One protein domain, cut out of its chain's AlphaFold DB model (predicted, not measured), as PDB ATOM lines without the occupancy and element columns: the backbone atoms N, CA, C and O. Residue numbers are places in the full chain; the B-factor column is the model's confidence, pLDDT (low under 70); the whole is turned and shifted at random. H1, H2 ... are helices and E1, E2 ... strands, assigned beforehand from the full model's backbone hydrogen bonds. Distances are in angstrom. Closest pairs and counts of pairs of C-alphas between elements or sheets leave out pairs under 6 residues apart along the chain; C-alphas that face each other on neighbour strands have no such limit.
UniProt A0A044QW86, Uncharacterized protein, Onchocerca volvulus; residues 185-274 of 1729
ATOM      1  N   TRP A 185     -38.818 -22.129  17.009       89.89
ATOM      2  CA  TRP A 185     -39.371 -20.818  17.346       89.89
ATOM      3  C   TRP A 185     -40.279 -20.337  16.218       89.89
ATOM      4  O   TRP A 185     -39.966 -20.499  15.041       89.89
ATOM      5  N   PHE A 186     -41.418 -19.752  16.565       92.61
ATOM      6  CA  PHE A 186     -42.436 -19.322  15.609       92.61
ATOM      7  C   PHE A 186     -43.228 -18.139  16.159       92.61
ATOM      8  O   PHE A 186     -43.245 -17.895  17.362       92.61
ATOM      9  N   ILE A 187     -43.919 -17.415  15.285       89.94
ATOM     10  CA  ILE A 187     -44.832 -16.343  15.679       89.94
ATOM     11  C   ILE A 187     -46.256 -16.901  15.659       89.94
ATOM     12  O   ILE A 187     -46.745 -17.371  14.630       89.94
ATOM     13  N   ALA A 188     -46.910 -16.879  16.820       88.11
ATOM     14  CA  ALA A 188     -48.280 -17.344  17.001       88.11
ATOM     15  C   ALA A 188     -49.253 -16.157  17.004       88.11
ATOM     16  O   ALA A 188     -49.174 -15.261  17.842       88.11
ATOM     17  N   GLU A 189     -50.199 -16.155  16.068       84.41
ATOM     18  CA  GLU A 189     -51.193 -15.099  15.893       84.41
ATOM     19  C   GLU A 189     -52.611 -15.670  16.060       84.41
ATOM     20  O   GLU A 189     -52.933 -16.767  15.594       84.41
ATOM     21  N   LYS A 190     -53.505 -14.918  16.710       77.49
ATOM     22  CA  LYS A 190     -54.924 -15.291  16.781       77.49
ATOM     23  C   LYS A 190     -55.575 -15.023  15.411       77.49
ATOM     24  O   LYS A 190     -55.550 -13.877  14.964       77.49
ATOM     25  N   PRO A 191     -56.169 -16.023  14.733       67.03
ATOM     26  CA  PRO A 191     -56.792 -15.814  13.432       67.03
ATOM     27  C   PRO A 191     -58.039 -14.934  13.573       67.03
ATOM     28  O   PRO A 191     -58.988 -15.280  14.278       67.03
ATOM     29  N   ILE A 192     -58.035 -13.800  12.877       54.38
ATOM     30  CA  ILE A 192     -59.181 -12.896  12.765       54.38
ATOM     31  C   ILE A 192     -60.118 -13.472  11.690       54.38
ATOM     32  O   ILE A 192     -59.693 -13.645  10.552       54.38
ATOM     33  N   ASN A 193     -61.350 -13.822  12.084       53.46
ATOM     34  CA  ASN A 193     -62.500 -14.249  11.263       53.46
ATOM     35  C   ASN A 193     -62.198 -14.644   9.799       53.46
ATOM     36  O   ASN A 193     -62.381 -13.841   8.887       53.46
ATOM     37  N   SER A 194     -61.798 -15.899   9.563       47.22
ATOM     38  CA  SER A 194     -61.490 -16.386   8.210       47.22
ATOM     39  C   SER A 194     -62.525 -17.378   7.672       47.22
ATOM     40  O   SER A 194     -62.535 -18.550   8.048       47.22
ATOM     41  N   GLU A 195     -63.313 -16.906   6.703       49.79
ATOM     42  CA  GLU A 195     -63.961 -17.712   5.652       49.79
ATOM     43  C   GLU A 195     -63.032 -17.825   4.414       49.79
ATOM     44  O   GLU A 195     -63.468 -17.729   3.267       49.79
ATOM     45  N   HIS A 196     -61.713 -17.918   4.631       54.59
ATOM     46  CA  HIS A 196     -60.696 -17.784   3.577       54.59
ATOM     47  C   HIS A 196     -59.544 -18.802   3.667       54.59
ATOM     48  O   HIS A 196     -58.443 -18.545   3.188       54.59
ATOM     49  N   PHE A 197     -59.795 -19.970   4.272       54.67
ATOM     50  CA  PHE A 197     -58.814 -21.063   4.402       54.67
ATOM     51  C   PHE A 197     -59.216 -22.373   3.694       54.67
ATOM     52  O   PHE A 197     -58.594 -23.408   3.916       54.67
ATOM     53  N   ASP A 198     -60.171 -22.333   2.762       53.48
ATOM     54  CA  ASP A 198     -60.553 -23.492   1.927       53.48
ATOM     55  C   ASP A 198     -59.478 -23.897   0.883       53.48
ATOM     56  O   ASP A 198     -59.700 -24.782   0.058       53.48
ATOM     57  N   SER A 199     -58.302 -23.260   0.909       58.25
ATOM     58  CA  SER A 199     -57.143 -23.544   0.053       58.25
ATOM     59  C   SER A 199     -55.960 -24.207   0.779       58.25
ATOM     60  O   SER A 199     -54.903 -24.372   0.172       58.25
ATOM     61  N   LEU A 200     -56.094 -24.566   2.064       55.08
ATOM     62  CA  LEU A 200     -55.038 -25.269   2.808       55.08
ATOM     63  C   LEU A 200     -54.876 -26.701   2.281       55.08
ATOM     64  O   LEU A 200     -55.853 -27.438   2.152       55.08
ATOM     65  N   GLN A 201     -53.643 -27.076   1.935       63.04
ATOM     66  CA  GLN A 201     -53.407 -28.161   0.976       63.04
ATOM     67  C   GLN A 201     -52.994 -29.491   1.620       63.04
ATOM     68  O   GLN A 201     -53.100 -30.533   0.975       63.04
ATOM     69  N   GLU A 202     -52.597 -29.481   2.895       65.80
ATOM     70  CA  GLU A 202     -52.283 -30.693   3.651       65.80
ATOM     71  C   GLU A 202     -52.747 -30.577   5.114       65.80
ATOM     72  O   GLU A 202     -52.762 -29.487   5.693       65.80
ATOM     73  N   ILE A 203     -53.190 -31.700   5.695       75.36
ATOM     74  CA  ILE A 203     -53.788 -31.775   7.036       75.36
ATOM     75  C   ILE A 203     -53.097 -32.882   7.830       75.36
ATOM     76  O   ILE A 203     -53.233 -34.062   7.506       75.36
ATOM     77  N   PHE A 204     -52.429 -32.511   8.916       80.66
ATOM     78  CA  PHE A 204     -51.779 -33.440   9.836       80.66
ATOM     79  C   PHE A 204     -52.517 -33.467  11.168       80.66
ATOM     80  O   PHE A 204     -52.920 -32.427  11.681       80.66
ATOM     81  N   ILE A 205     -52.640 -34.649  11.769       82.38
ATOM     82  CA  ILE A 205     -53.019 -34.751  13.180       82.38
ATOM     83  C   ILE A 205     -51.797 -34.353  14.020       82.38
ATOM     84  O   ILE A 205     -50.672 -34.763  13.713       82.38
ATOM     85  N   THR A 206     -52.022 -33.518  15.032       84.10
ATOM     86  CA  THR A 206     -51.013 -32.949  15.942       84.10
ATOM     87  C   THR A 206     -51.650 -32.640  17.287       84.10
ATOM     88  O   THR A 206     -52.757 -32.106  17.310       84.10
ATOM     89  N   ASN A 207     -50.934 -32.876  18.381       81.87
ATOM     90  CA  ASN A 207     -51.411 -32.636  19.745       81.87
ATOM     91  C   ASN A 207     -50.830 -31.358  20.384       81.87
ATOM     92  O   ASN A 207     -51.027 -31.139  21.576       81.87
ATOM     93  N   SER A 208     -50.082 -30.534  19.638       86.73
ATOM     94  CA  SER A 208     -49.672 -29.202  20.101       86.73
ATOM     95  C   SER A 208     -49.375 -28.221  18.961       86.73
ATOM     96  O   SER A 208     -49.050 -28.608  17.834       86.73
ATOM     97  N   ILE A 209     -49.406 -26.924  19.291       89.99
ATOM     98  CA  ILE A 209     -48.954 -25.833  18.410       89.99
ATOM     99  C   ILE A 209     -47.479 -26.027  18.015       89.99
ATOM    100  O   ILE A 209     -47.134 -25.812  16.859       89.99
ATOM    101  N   GLN A 210     -46.622 -26.492  18.933       89.72
ATOM    102  CA  GLN A 210     -45.198 -26.739  18.665       89.72
ATOM    103  C   GLN A 210     -44.989 -27.902  17.679       89.72
ATOM    104  O   GLN A 210     -44.148 -27.813  16.788       89.72
ATOM    105  N   GLU A 211     -45.783 -28.973  17.776       90.12
ATOM    106  CA  GLU A 211     -45.753 -30.085  16.818       90.12
ATOM    107  C   GLU A 211     -46.258 -29.643  15.433       90.12
ATOM    108  O   GLU A 211     -45.706 -30.040  14.406       90.12
ATOM    109  N   CYS A 212     -47.274 -28.774  15.399       92.53
ATOM    110  CA  CYS A 212     -47.748 -28.152  14.167       92.53
ATOM    111  C   CYS A 212     -46.692 -27.227  13.549       92.53
ATOM    112  O   CYS A 212     -46.438 -27.329  12.353       92.53
ATOM    113  N   ALA A 213     -46.006 -26.402  14.347       92.43
ATOM    114  CA  ALA A 213     -44.871 -25.599  13.895       92.43
ATOM    115  C   ALA A 213     -43.727 -26.479  13.363       92.43
ATOM    116  O   ALA A 213     -43.176 -26.179  12.307       92.43
ATOM    117  N   LYS A 214     -43.413 -27.604  14.024       91.20
ATOM    118  CA  LYS A 214     -42.384 -28.538  13.543       91.20
ATOM    119  C   LYS A 214     -42.764 -29.175  12.211       91.20
ATOM    120  O   LYS A 214     -41.974 -29.114  11.279       91.20
ATOM    121  N   LYS A 215     -44.000 -29.658  12.056       90.71
ATOM    122  CA  LYS A 215     -44.509 -30.121  10.753       90.71
ATOM    123  C   LYS A 215     -44.579 -29.003   9.707       90.71
ATOM    124  O   LYS A 215     -44.434 -29.296   8.529       90.71
ATOM    125  N   CYS A 216     -44.751 -27.747  10.111       92.22
ATOM    126  CA  CYS A 216     -44.656 -26.586   9.226       92.22
ATOM    127  C   CYS A 216     -43.221 -26.430   8.680       92.22
ATOM    128  O   CYS A 216     -43.030 -26.356   7.471       92.22
ATOM    129  N   PHE A 217     -42.211 -26.447   9.557       91.06
ATOM    130  CA  PHE A 217     -40.793 -26.323   9.193       91.06
ATOM    131  C   PHE A 217     -40.281 -27.528   8.391       91.06
ATOM    132  O   PHE A 217     -39.738 -27.349   7.305       91.06
ATOM    133  N   ASP A 218     -40.525 -28.746   8.882       88.76
ATOM    134  CA  ASP A 218     -40.091 -29.998   8.247       88.76
ATOM    135  C   ASP A 218     -40.731 -30.188   6.843       88.76
ATOM    136  O   ASP A 218     -40.174 -30.890   6.003       88.76
ATOM    137  N   ASN A 219     -41.872 -29.538   6.555       86.80
ATOM    138  CA  ASN A 219     -42.507 -29.506   5.225       86.80
ATOM    139  C   ASN A 219     -42.372 -28.153   4.499       86.80
ATOM    140  O   ASN A 219     -43.085 -27.914   3.528       86.80
ATOM    141  N   CYS A 220     -41.461 -27.264   4.909       86.57
ATOM    142  CA  CYS A 220     -41.166 -26.025   4.175       86.57
ATOM    143  C   CYS A 220     -42.374 -25.086   3.958       86.57
ATOM    144  O   CYS A 220     -42.525 -24.469   2.901       86.57
ATOM    145  N   CYS A 221     -43.244 -24.978   4.962       86.76
ATOM    146  CA  CYS A 221     -44.429 -24.131   4.916       86.76
ATOM    147  C   CYS A 221     -44.102 -22.626   4.846       86.76
ATOM    148  O   CYS A 221     -43.068 -22.157   5.324       86.76
ATOM    149  N   LYS A 222     -45.094 -21.840   4.412       84.80
ATOM    150  CA  LYS A 222     -45.168 -20.393   4.698       84.80
ATOM    151  C   LYS A 222     -45.977 -20.075   5.963       84.80
ATOM    152  O   LYS A 222     -45.710 -19.093   6.655       84.80
ATOM    153  N   MET A 223     -47.009 -20.873   6.238       88.05
ATOM    154  CA  MET A 223     -47.968 -20.648   7.321       88.05
ATOM    155  C   MET A 223     -48.689 -21.948   7.676       88.05
ATOM    156  O   MET A 223     -49.100 -22.677   6.771       88.05
ATOM    157  N   ALA A 224     -48.919 -22.183   8.970       90.93
ATOM    158  CA  ALA A 224     -49.839 -23.208   9.462       90.93
ATOM    159  C   ALA A 224     -50.987 -22.611  10.281       90.93
ATOM    160  O   ALA A 224     -50.926 -21.483  10.768       90.93
ATOM    161  N   ILE A 225     -52.031 -23.412  10.469       89.70
ATOM    162  CA  ILE A 225     -53.101 -23.200  11.433       89.70
ATOM    163  C   ILE A 225     -53.244 -24.473  12.253       89.70
ATOM    164  O   ILE A 225     -53.513 -25.543  11.712       89.70
ATOM    165  N   TYR A 226     -53.094 -24.340  13.563       90.79
ATOM    166  CA  TYR A 226     -53.390 -25.394  14.522       90.79
ATOM    167  C   TYR A 226     -54.804 -25.208  15.080       90.79
ATOM    168  O   TYR A 226     -55.140 -24.113  15.530       90.79
ATOM    169  N   SER A 227     -55.625 -26.258  15.062       88.10
ATOM    170  CA  SER A 227     -56.962 -26.307  15.663       88.10
ATOM    171  C   SER A 227     -56.962 -27.283  16.840       88.10
ATOM    172  O   SER A 227     -56.958 -28.498  16.625       88.10
ATOM    173  N   SER A 228     -57.007 -26.766  18.074       85.08
ATOM    174  CA  SER A 228     -57.089 -27.580  19.303       85.08
ATOM    175  C   SER A 228     -58.460 -28.224  19.522       85.08
ATOM    176  O   SER A 228     -58.607 -29.127  20.336       85.08
ATOM    177  N   ILE A 229     -59.487 -27.791  18.781       82.16
ATOM    178  CA  ILE A 229     -60.789 -28.477  18.745       82.16
ATOM    179  C   ILE A 229     -60.688 -29.790  17.954       82.16
ATOM    180  O   ILE A 229     -61.411 -30.745  18.227       82.16
ATOM    181  N   ASP A 230     -59.809 -29.828  16.951       83.07
ATOM    182  CA  ASP A 230     -59.697 -30.919  15.985       83.07
ATOM    183  C   ASP A 230     -58.469 -31.823  16.189       83.07
ATOM    184  O   ASP A 230     -58.380 -32.860  15.526       83.07
ATOM    185  N   ASN A 231     -57.495 -31.386  16.998       87.34
ATOM    186  CA  ASN A 231     -56.097 -31.838  16.995       87.34
ATOM    187  C   ASN A 231     -55.496 -31.864  15.573       87.34
ATOM    188  O   ASN A 231     -54.852 -32.833  15.166       87.34
ATOM    189  N   LYS A 232     -55.745 -30.810  14.778       87.57
ATOM    190  CA  LYS A 232     -55.302 -30.710  13.371       87.57
ATOM    191  C   LYS A 232     -54.406 -29.506  13.129       87.57
ATOM    192  O   LYS A 232     -54.796 -28.374  13.402       87.57
ATOM    193  N   CYS A 233     -53.267 -29.763  12.506       90.42
ATOM    194  CA  CYS A 233     -52.435 -28.789  11.821       90.42
ATOM    195  C   CYS A 233     -52.816 -28.751  10.333       90.42
ATOM    196  O   CYS A 233     -52.978 -29.801   9.710       90.42
ATOM    197  N   GLN A 234     -52.959 -27.560   9.757       87.20
ATOM    198  CA  GLN A 234     -53.262 -27.344   8.337       87.20
ATOM    199  C   GLN A 234     -52.325 -26.269   7.787       87.20
ATOM    200  O   GLN A 234     -52.231 -25.212   8.406       87.20
ATOM    201  N   PHE A 235     -51.636 -26.488   6.664       87.50
ATOM    202  CA  PHE A 235     -50.639 -25.521   6.174       87.50
ATOM    203  C   PHE A 235     -50.613 -25.315   4.655       87.50
ATOM    204  O   PHE A 235     -51.264 -26.029   3.888       87.50
ATOM    205  N   ILE A 236     -49.875 -24.279   4.240       78.90
ATOM    206  CA  ILE A 236     -49.633 -23.915   2.838       78.90
ATOM    207  C   ILE A 236     -48.189 -24.253   2.457       78.90
ATOM    208  O   ILE A 236     -47.245 -23.696   3.026       78.90
ATOM    209  N   MET A 237     -48.055 -25.116   1.447       73.22
ATOM    210  CA  MET A 237     -46.812 -25.476   0.755       73.22
ATOM    211  C   MET A 237     -46.404 -24.376  -0.244       73.22
ATOM    212  O   MET A 237     -46.396 -24.582  -1.455       73.22
ATOM    213  N   GLU A 238     -46.101 -23.181   0.262       65.73
ATOM    214  CA  GLU A 238     -45.520 -22.080  -0.515       65.73
ATOM    215  C   GLU A 238     -44.171 -21.685   0.083       65.73
ATOM    216  O   GLU A 238     -44.024 -21.615   1.301       65.73
ATOM    217  N   GLY A 239     -43.191 -21.396  -0.776       57.91
ATOM    218  CA  GLY A 239     -41.895 -20.889  -0.334       57.91
ATOM    219  C   GLY A 239     -42.003 -19.485   0.268       57.91
ATOM    220  O   GLY A 239     -42.780 -18.649  -0.199       57.91
ATOM    221  N   ILE A 240     -41.190 -19.220   1.290       58.78
ATOM    222  CA  ILE A 240     -41.038 -17.896   1.904       58.78
ATOM    223  C   ILE A 240     -40.412 -16.951   0.863       58.78
ATOM    224  O   ILE A 240     -39.280 -17.173   0.434       58.78
ATOM    225  N   ASN A 241     -41.133 -15.905   0.446       59.03
ATOM    226  CA  ASN A 241     -40.594 -14.888  -0.464       59.03
ATOM    227  C   ASN A 241     -39.723 -13.885   0.309       59.03
ATOM    228  O   ASN A 241     -39.836 -13.768   1.528       59.03
ATOM    229  N   GLU A 242     -38.901 -13.098  -0.391       52.94
ATOM    230  CA  GLU A 242     -38.047 -12.078   0.244       52.94
ATOM    231  C   GLU A 242     -38.860 -11.091   1.105       52.94
ATOM    232  O   GLU A 242     -38.491 -10.833   2.247       52.94
ATOM    233  N   THR A 243     -40.033 -10.652   0.637       60.34
ATOM    234  CA  THR A 243     -40.965  -9.796   1.400       60.34
ATOM    235  C   THR A 243     -41.630 -10.487   2.594       60.34
ATOM    236  O   THR A 243     -41.977  -9.823   3.570       60.34
ATOM    237  N   ASP A 244     -41.804 -11.812   2.562       61.55
ATOM    238  CA  ASP A 244     -42.256 -12.564   3.741       61.55
ATOM    239  C   ASP A 244     -41.136 -12.627   4.789       61.55
ATOM    240  O   ASP A 244     -41.397 -12.519   5.987       61.55
ATOM    241  N   LYS A 245     -39.880 -12.752   4.336       65.60
ATOM    242  CA  LYS A 245     -38.703 -12.757   5.203       65.60
ATOM    243  C   LYS A 245     -38.461 -11.391   5.850       65.60
ATOM    244  O   LYS A 245     -38.281 -11.353   7.061       65.60
ATOM    245  N   GLU A 246     -38.537 -10.292   5.099       66.67
ATOM    246  CA  GLU A 246     -38.441  -8.928   5.651       66.67
ATOM    247  C   GLU A 246     -39.476  -8.687   6.765       66.67
ATOM    248  O   GLU A 246     -39.150  -8.122   7.805       66.67
ATOM    249  N   ASN A 247     -40.706  -9.188   6.601       75.42
ATOM    250  CA  ASN A 247     -41.760  -9.099   7.619       75.42
ATOM    251  C   ASN A 247     -41.466  -9.959   8.870       75.42
ATOM    252  O   ASN A 247     -41.872  -9.601   9.973       75.42
ATOM    253  N   CYS A 248     -40.742 -11.075   8.730       80.60
ATOM    254  CA  CYS A 248     -40.267 -11.866   9.869       80.60
ATOM    255  C   CYS A 248     -39.061 -11.219  10.569       80.60
ATOM    256  O   CYS A 248     -39.055 -11.143  11.795       80.60
ATOM    257  N   ASP A 249     -38.084 -10.711   9.810       76.00
ATOM    258  CA  ASP A 249     -36.900 -10.009  10.330       76.00
ATOM    259  C   ASP A 249     -37.285  -8.666  11.007       76.00
ATOM    260  O   ASP A 249     -36.587  -8.202  11.910       76.00
ATOM    261  N   ALA A 250     -38.422  -8.059  10.636       75.74
ATOM    262  CA  ALA A 250     -38.965  -6.842  11.253       75.74
ATOM    263  C   ALA A 250     -39.785  -7.073  12.544       75.74
ATOM    264  O   ALA A 250     -40.074  -6.113  13.266       75.74
ATOM    265  N   LYS A 251     -40.182  -8.314  12.870       76.88
ATOM    266  CA  LYS A 251     -40.904  -8.614  14.122       76.88
ATOM    267  C   LYS A 251     -39.887  -8.707  15.272       76.88
ATOM    268  O   LYS A 251     -39.009  -9.566  15.219       76.88
ATOM    269  N   PRO A 252     -39.980  -7.885  16.337       75.70
ATOM    270  CA  PRO A 252     -39.017  -7.954  17.433       75.70
ATOM    271  C   PRO A 252     -39.083  -9.310  18.150       75.70
ATOM    272  O   PRO A 252     -40.138  -9.943  18.207       75.70
ATOM    273  N   PHE A 253     -37.961  -9.739  18.734       70.94
ATOM    274  CA  PHE A 253     -37.771 -11.098  19.264       70.94
ATOM    275  C   PHE A 253     -38.831 -11.571  20.274       70.94
ATOM    276  O   PHE A 253     -39.050 -12.770  20.397       70.94
ATOM    277  N   SER A 254     -39.545 -10.657  20.938       77.56
ATOM    278  CA  SER A 254     -40.677 -10.960  21.825       77.56
ATOM    279  C   SER A 254     -41.919 -11.545  21.130       77.56
ATOM    280  O   SER A 254     -42.810 -12.029  21.823       77.56
ATOM    281  N   TYR A 255     -41.999 -11.530  19.793       79.07
ATOM    282  CA  TYR A 255     -43.041 -12.243  19.036       79.07
ATOM    283  C   TYR A 255     -42.718 -13.721  18.787       79.07
ATOM    284  O   TYR A 255     -43.634 -14.491  18.496       79.07
ATOM    285  N   PHE A 256     -41.445 -14.119  18.875       83.20
ATOM    286  CA  PHE A 256     -41.034 -15.504  18.672       83.20
ATOM    287  C   PHE A 256     -41.238 -16.300  19.962       83.20
ATOM    288  O   PHE A 256     -40.661 -15.991  21.003       83.20
ATOM    289  N   VAL A 257     -42.036 -17.357  19.871       84.78
ATOM    290  CA  VAL A 257     -42.340 -18.289  20.957       84.78
ATOM    291  C   VAL A 257     -41.966 -19.712  20.547       84.78
ATOM    292  O   VAL A 257     -42.092 -20.083  19.381       84.78
ATOM    293  N   ASN A 258     -41.513 -20.516  21.506       82.59
ATOM    294  CA  ASN A 258     -41.316 -21.963  21.351       82.59
ATOM    295  C   ASN A 258     -42.479 -22.775  21.961       82.59
ATOM    296  O   ASN A 258     -42.770 -23.887  21.515       82.59
ATOM    297  N   GLN A 259     -43.187 -22.200  22.937       75.77
ATOM    298  CA  GLN A 259     -44.415 -22.722  23.539       75.77
ATOM    299  C   GLN A 259     -45.495 -21.631  23.547       75.77
ATOM    300  O   GLN A 259     -45.212 -20.464  23.809       75.77
ATOM    301  N   HIS A 260     -46.744 -22.004  23.263       74.27
ATOM    302  CA  HIS A 260     -47.878 -21.080  23.222       74.27
ATOM    303  C   HIS A 260     -49.156 -21.807  23.663       74.27
ATOM    304  O   HIS A 260     -49.394 -22.938  23.242       74.27
ATOM    305  N   ASN A 261     -49.991 -21.159  24.480       66.30
ATOM    306  CA  ASN A 261     -51.248 -21.741  24.964       66.30
ATOM    307  C   ASN A 261     -52.322 -21.781  23.864       66.30
ATOM    308  O   ASN A 261     -52.364 -20.935  22.972       66.30
ATOM    309  N   GLU A 262     -53.208 -22.772  23.906       64.77
ATOM    310  CA  GLU A 262     -54.110 -23.049  22.788       64.77
ATOM    311  C   GLU A 262     -55.278 -22.055  22.667       64.77
ATOM    312  O   GLU A 262     -56.213 -22.064  23.469       64.77
ATOM    313  N   TYR A 263     -55.304 -21.272  21.584       70.21
ATOM    314  CA  TYR A 263     -56.572 -20.779  21.040       70.21
ATOM    315  C   TYR A 263     -57.207 -21.865  20.160       70.21
ATOM    316  O   TYR A 263     -56.495 -22.535  19.411       70.21
ATOM    317  N   ASN A 264     -58.548 -21.957  20.177       80.16
ATOM    318  CA  ASN A 264     -59.369 -22.887  19.371       80.16
ATOM    319  C   ASN A 264     -58.882 -23.063  17.920       80.16
ATOM    320  O   ASN A 264     -58.945 -24.161  17.376       80.16
ATOM    321  N   ARG A 265     -58.410 -21.969  17.306       83.05
ATOM    322  CA  ARG A 265     -57.499 -21.979  16.158       83.05
ATOM    323  C   ARG A 265     -56.372 -20.983  16.423       83.05
ATOM    324  O   ARG A 265     -56.651 -19.883  16.898       83.05
ATOM    325  N   THR A 266     -55.137 -21.335  16.077       87.37
ATOM    326  CA  THR A 266     -53.942 -20.476  16.175       87.37
ATOM    327  C   THR A 266     -53.206 -20.479  14.836       87.37
ATOM    328  O   THR A 266     -52.927 -21.551  14.303       87.37
ATOM    329  N   LYS A 267     -52.907 -19.300  14.282       90.07
ATOM    330  CA  LYS A 267     -52.106 -19.114  13.062       90.07
ATOM    331  C   LYS A 267     -50.623 -19.106  13.447       90.07
ATOM    332  O   LYS A 267     -50.255 -18.448  14.411       90.07
ATOM    333  N   ILE A 268     -49.792 -19.817  12.696       90.68
ATOM    334  CA  ILE A 268     -48.350 -19.962  12.921       90.68
ATOM    335  C   ILE A 268     -47.615 -19.415  11.692       90.68
ATOM    336  O   ILE A 268     -47.894 -19.843  10.570       90.68
ATOM    337  N   THR A 269     -46.685 -18.484  11.897       90.88
ATOM    338  CA  THR A 269     -45.834 -17.869  10.860       90.88
ATOM    339  C   THR A 269     -44.382 -17.751  11.335       90.88
ATOM    340  O   THR A 269     -44.089 -18.003  12.503       90.88
ATOM    341  N   CYS A 270     -43.467 -17.368  10.433       90.09
ATOM    342  CA  CYS A 270     -42.058 -17.082  10.751       90.09
ATOM    343  C   CYS A 270     -41.372 -18.208  11.546       90.09
ATOM    344  O   CYS A 270     -40.756 -17.970  12.581       90.09
ATOM    345  N   VAL A 271     -41.535 -19.449  11.083       90.97
ATOM    346  CA  VAL A 271     -41.013 -20.633  11.774       90.97
ATOM    347  C   VAL A 271     -39.519 -20.787  11.489       90.97
ATOM    348  O   VAL A 271     -39.113 -20.899  10.334       90.97
ATOM    349  N   THR A 272     -38.700 -20.818  12.539       89.01
ATOM    350  CA  THR A 272     -37.247 -21.005  12.474       89.01
ATOM    351  C   THR A 272     -36.791 -22.099  13.436       89.01
ATOM    352  O   THR A 272     -37.385 -22.310  14.493       89.01
ATOM    353  N   CYS A 273     -35.713 -22.788  13.071       88.68
ATOM    354  CA  CYS A 273     -35.032 -23.736  13.943       88.68
ATOM    355  C   CYS A 273     -33.853 -23.060  14.651       88.68
ATOM    356  O   CYS A 273     -33.082 -22.336  14.012       88.68
ATOM    357  N   GLY A 274     -33.706 -23.305  15.953       82.89
ATOM    358  CA  GLY A 274     -32.737 -22.606  16.788       82.89
ATOM    359  C   GLY A 274     -33.155 -21.170  17.104       82.89
ATOM    360  O   GLY A 274     -34.234 -20.707  16.729       82.89
TER     361      GLY A 274
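What this domain is: This is residues 185 to 274 of the 1729 residues of an uncharacterized protein of Onchocerca volvulus (UniProt A0A044QW86). A strongly twisted sheet of five strands curls round helix H1, while the short helix H2 meets strand E5 at its bend, far from the middle. The printed part has 90 residues with two named helices and five named strands, in chain order E1 E2 H1 E3 E4 H2 E5; the class is mixed. The sheet's order is E1 - E5 - E3 - E4 - E2, all antiparallel. The whole is compact, with a radius of gyration of the C-alphas of 12.1 A and spans of 32 by 26 by 26 A.

How they stand to each other: E5, residues 266 to 273, is the neighbour of edge strand E1, residues 185 to 189 (-39.371, -20.818, 17.346 at C-alpha 185), with N 187 and O 269 within hydrogen-bond range at 2.8 A. E5 also neighbours E3, residues 223 to 227, with N 268 and O 224 at 2.8 A. E3 and E4, residues 232 to 236, form a hairpin, with N 225 and O 234 at 2.7 A. Edge strand E2, residues 202 to 205, neighbours E4, with N 204 and O 233 at 2.9 A. H1, residues 209 to 218, is on one face of the sheet, making two layers, a helix layer and a sheet; its closest C-alphas to E5 are Phe 217 and Val 271, 6.3 A apart. E5 bends by 67 degrees at residue 270, and H2, residues 242 to 249, comes closest there, the C-alphas of Cys 248 and Cys 270 being 5.6 A apart. H2 is on the sheet at a height of 8.2 A, only just over E5, with 3 C-alphas falling on it; H1 and H2 are apart. E2, H1, E3 and E4, H2, E5 are split strand-helix-strand units, same-way strands with another between, both right-handed crossovers. Every O i to N i+4 pair is within hydrogen-bond range in H1 and H2.

Where its parts are: E5 is 19.3 A long, ending at C-alpha 273 (-35.032, -23.736, 13.943). H1 is 14.1 A, E4 13.8 A, E3 13.5 A, E1 13.2 A, and E2 and H2 10.4 A each.

The domain as a whole: The C-alphas farthest apart, of Ile 229 and Glu 242, are 33.6 A apart. The printed part has no cut; the links E1 to E2 and H2 to E5 are long. Residues 191 to 202, 238 to 246 and 261 to 262 have pLDDT under 70.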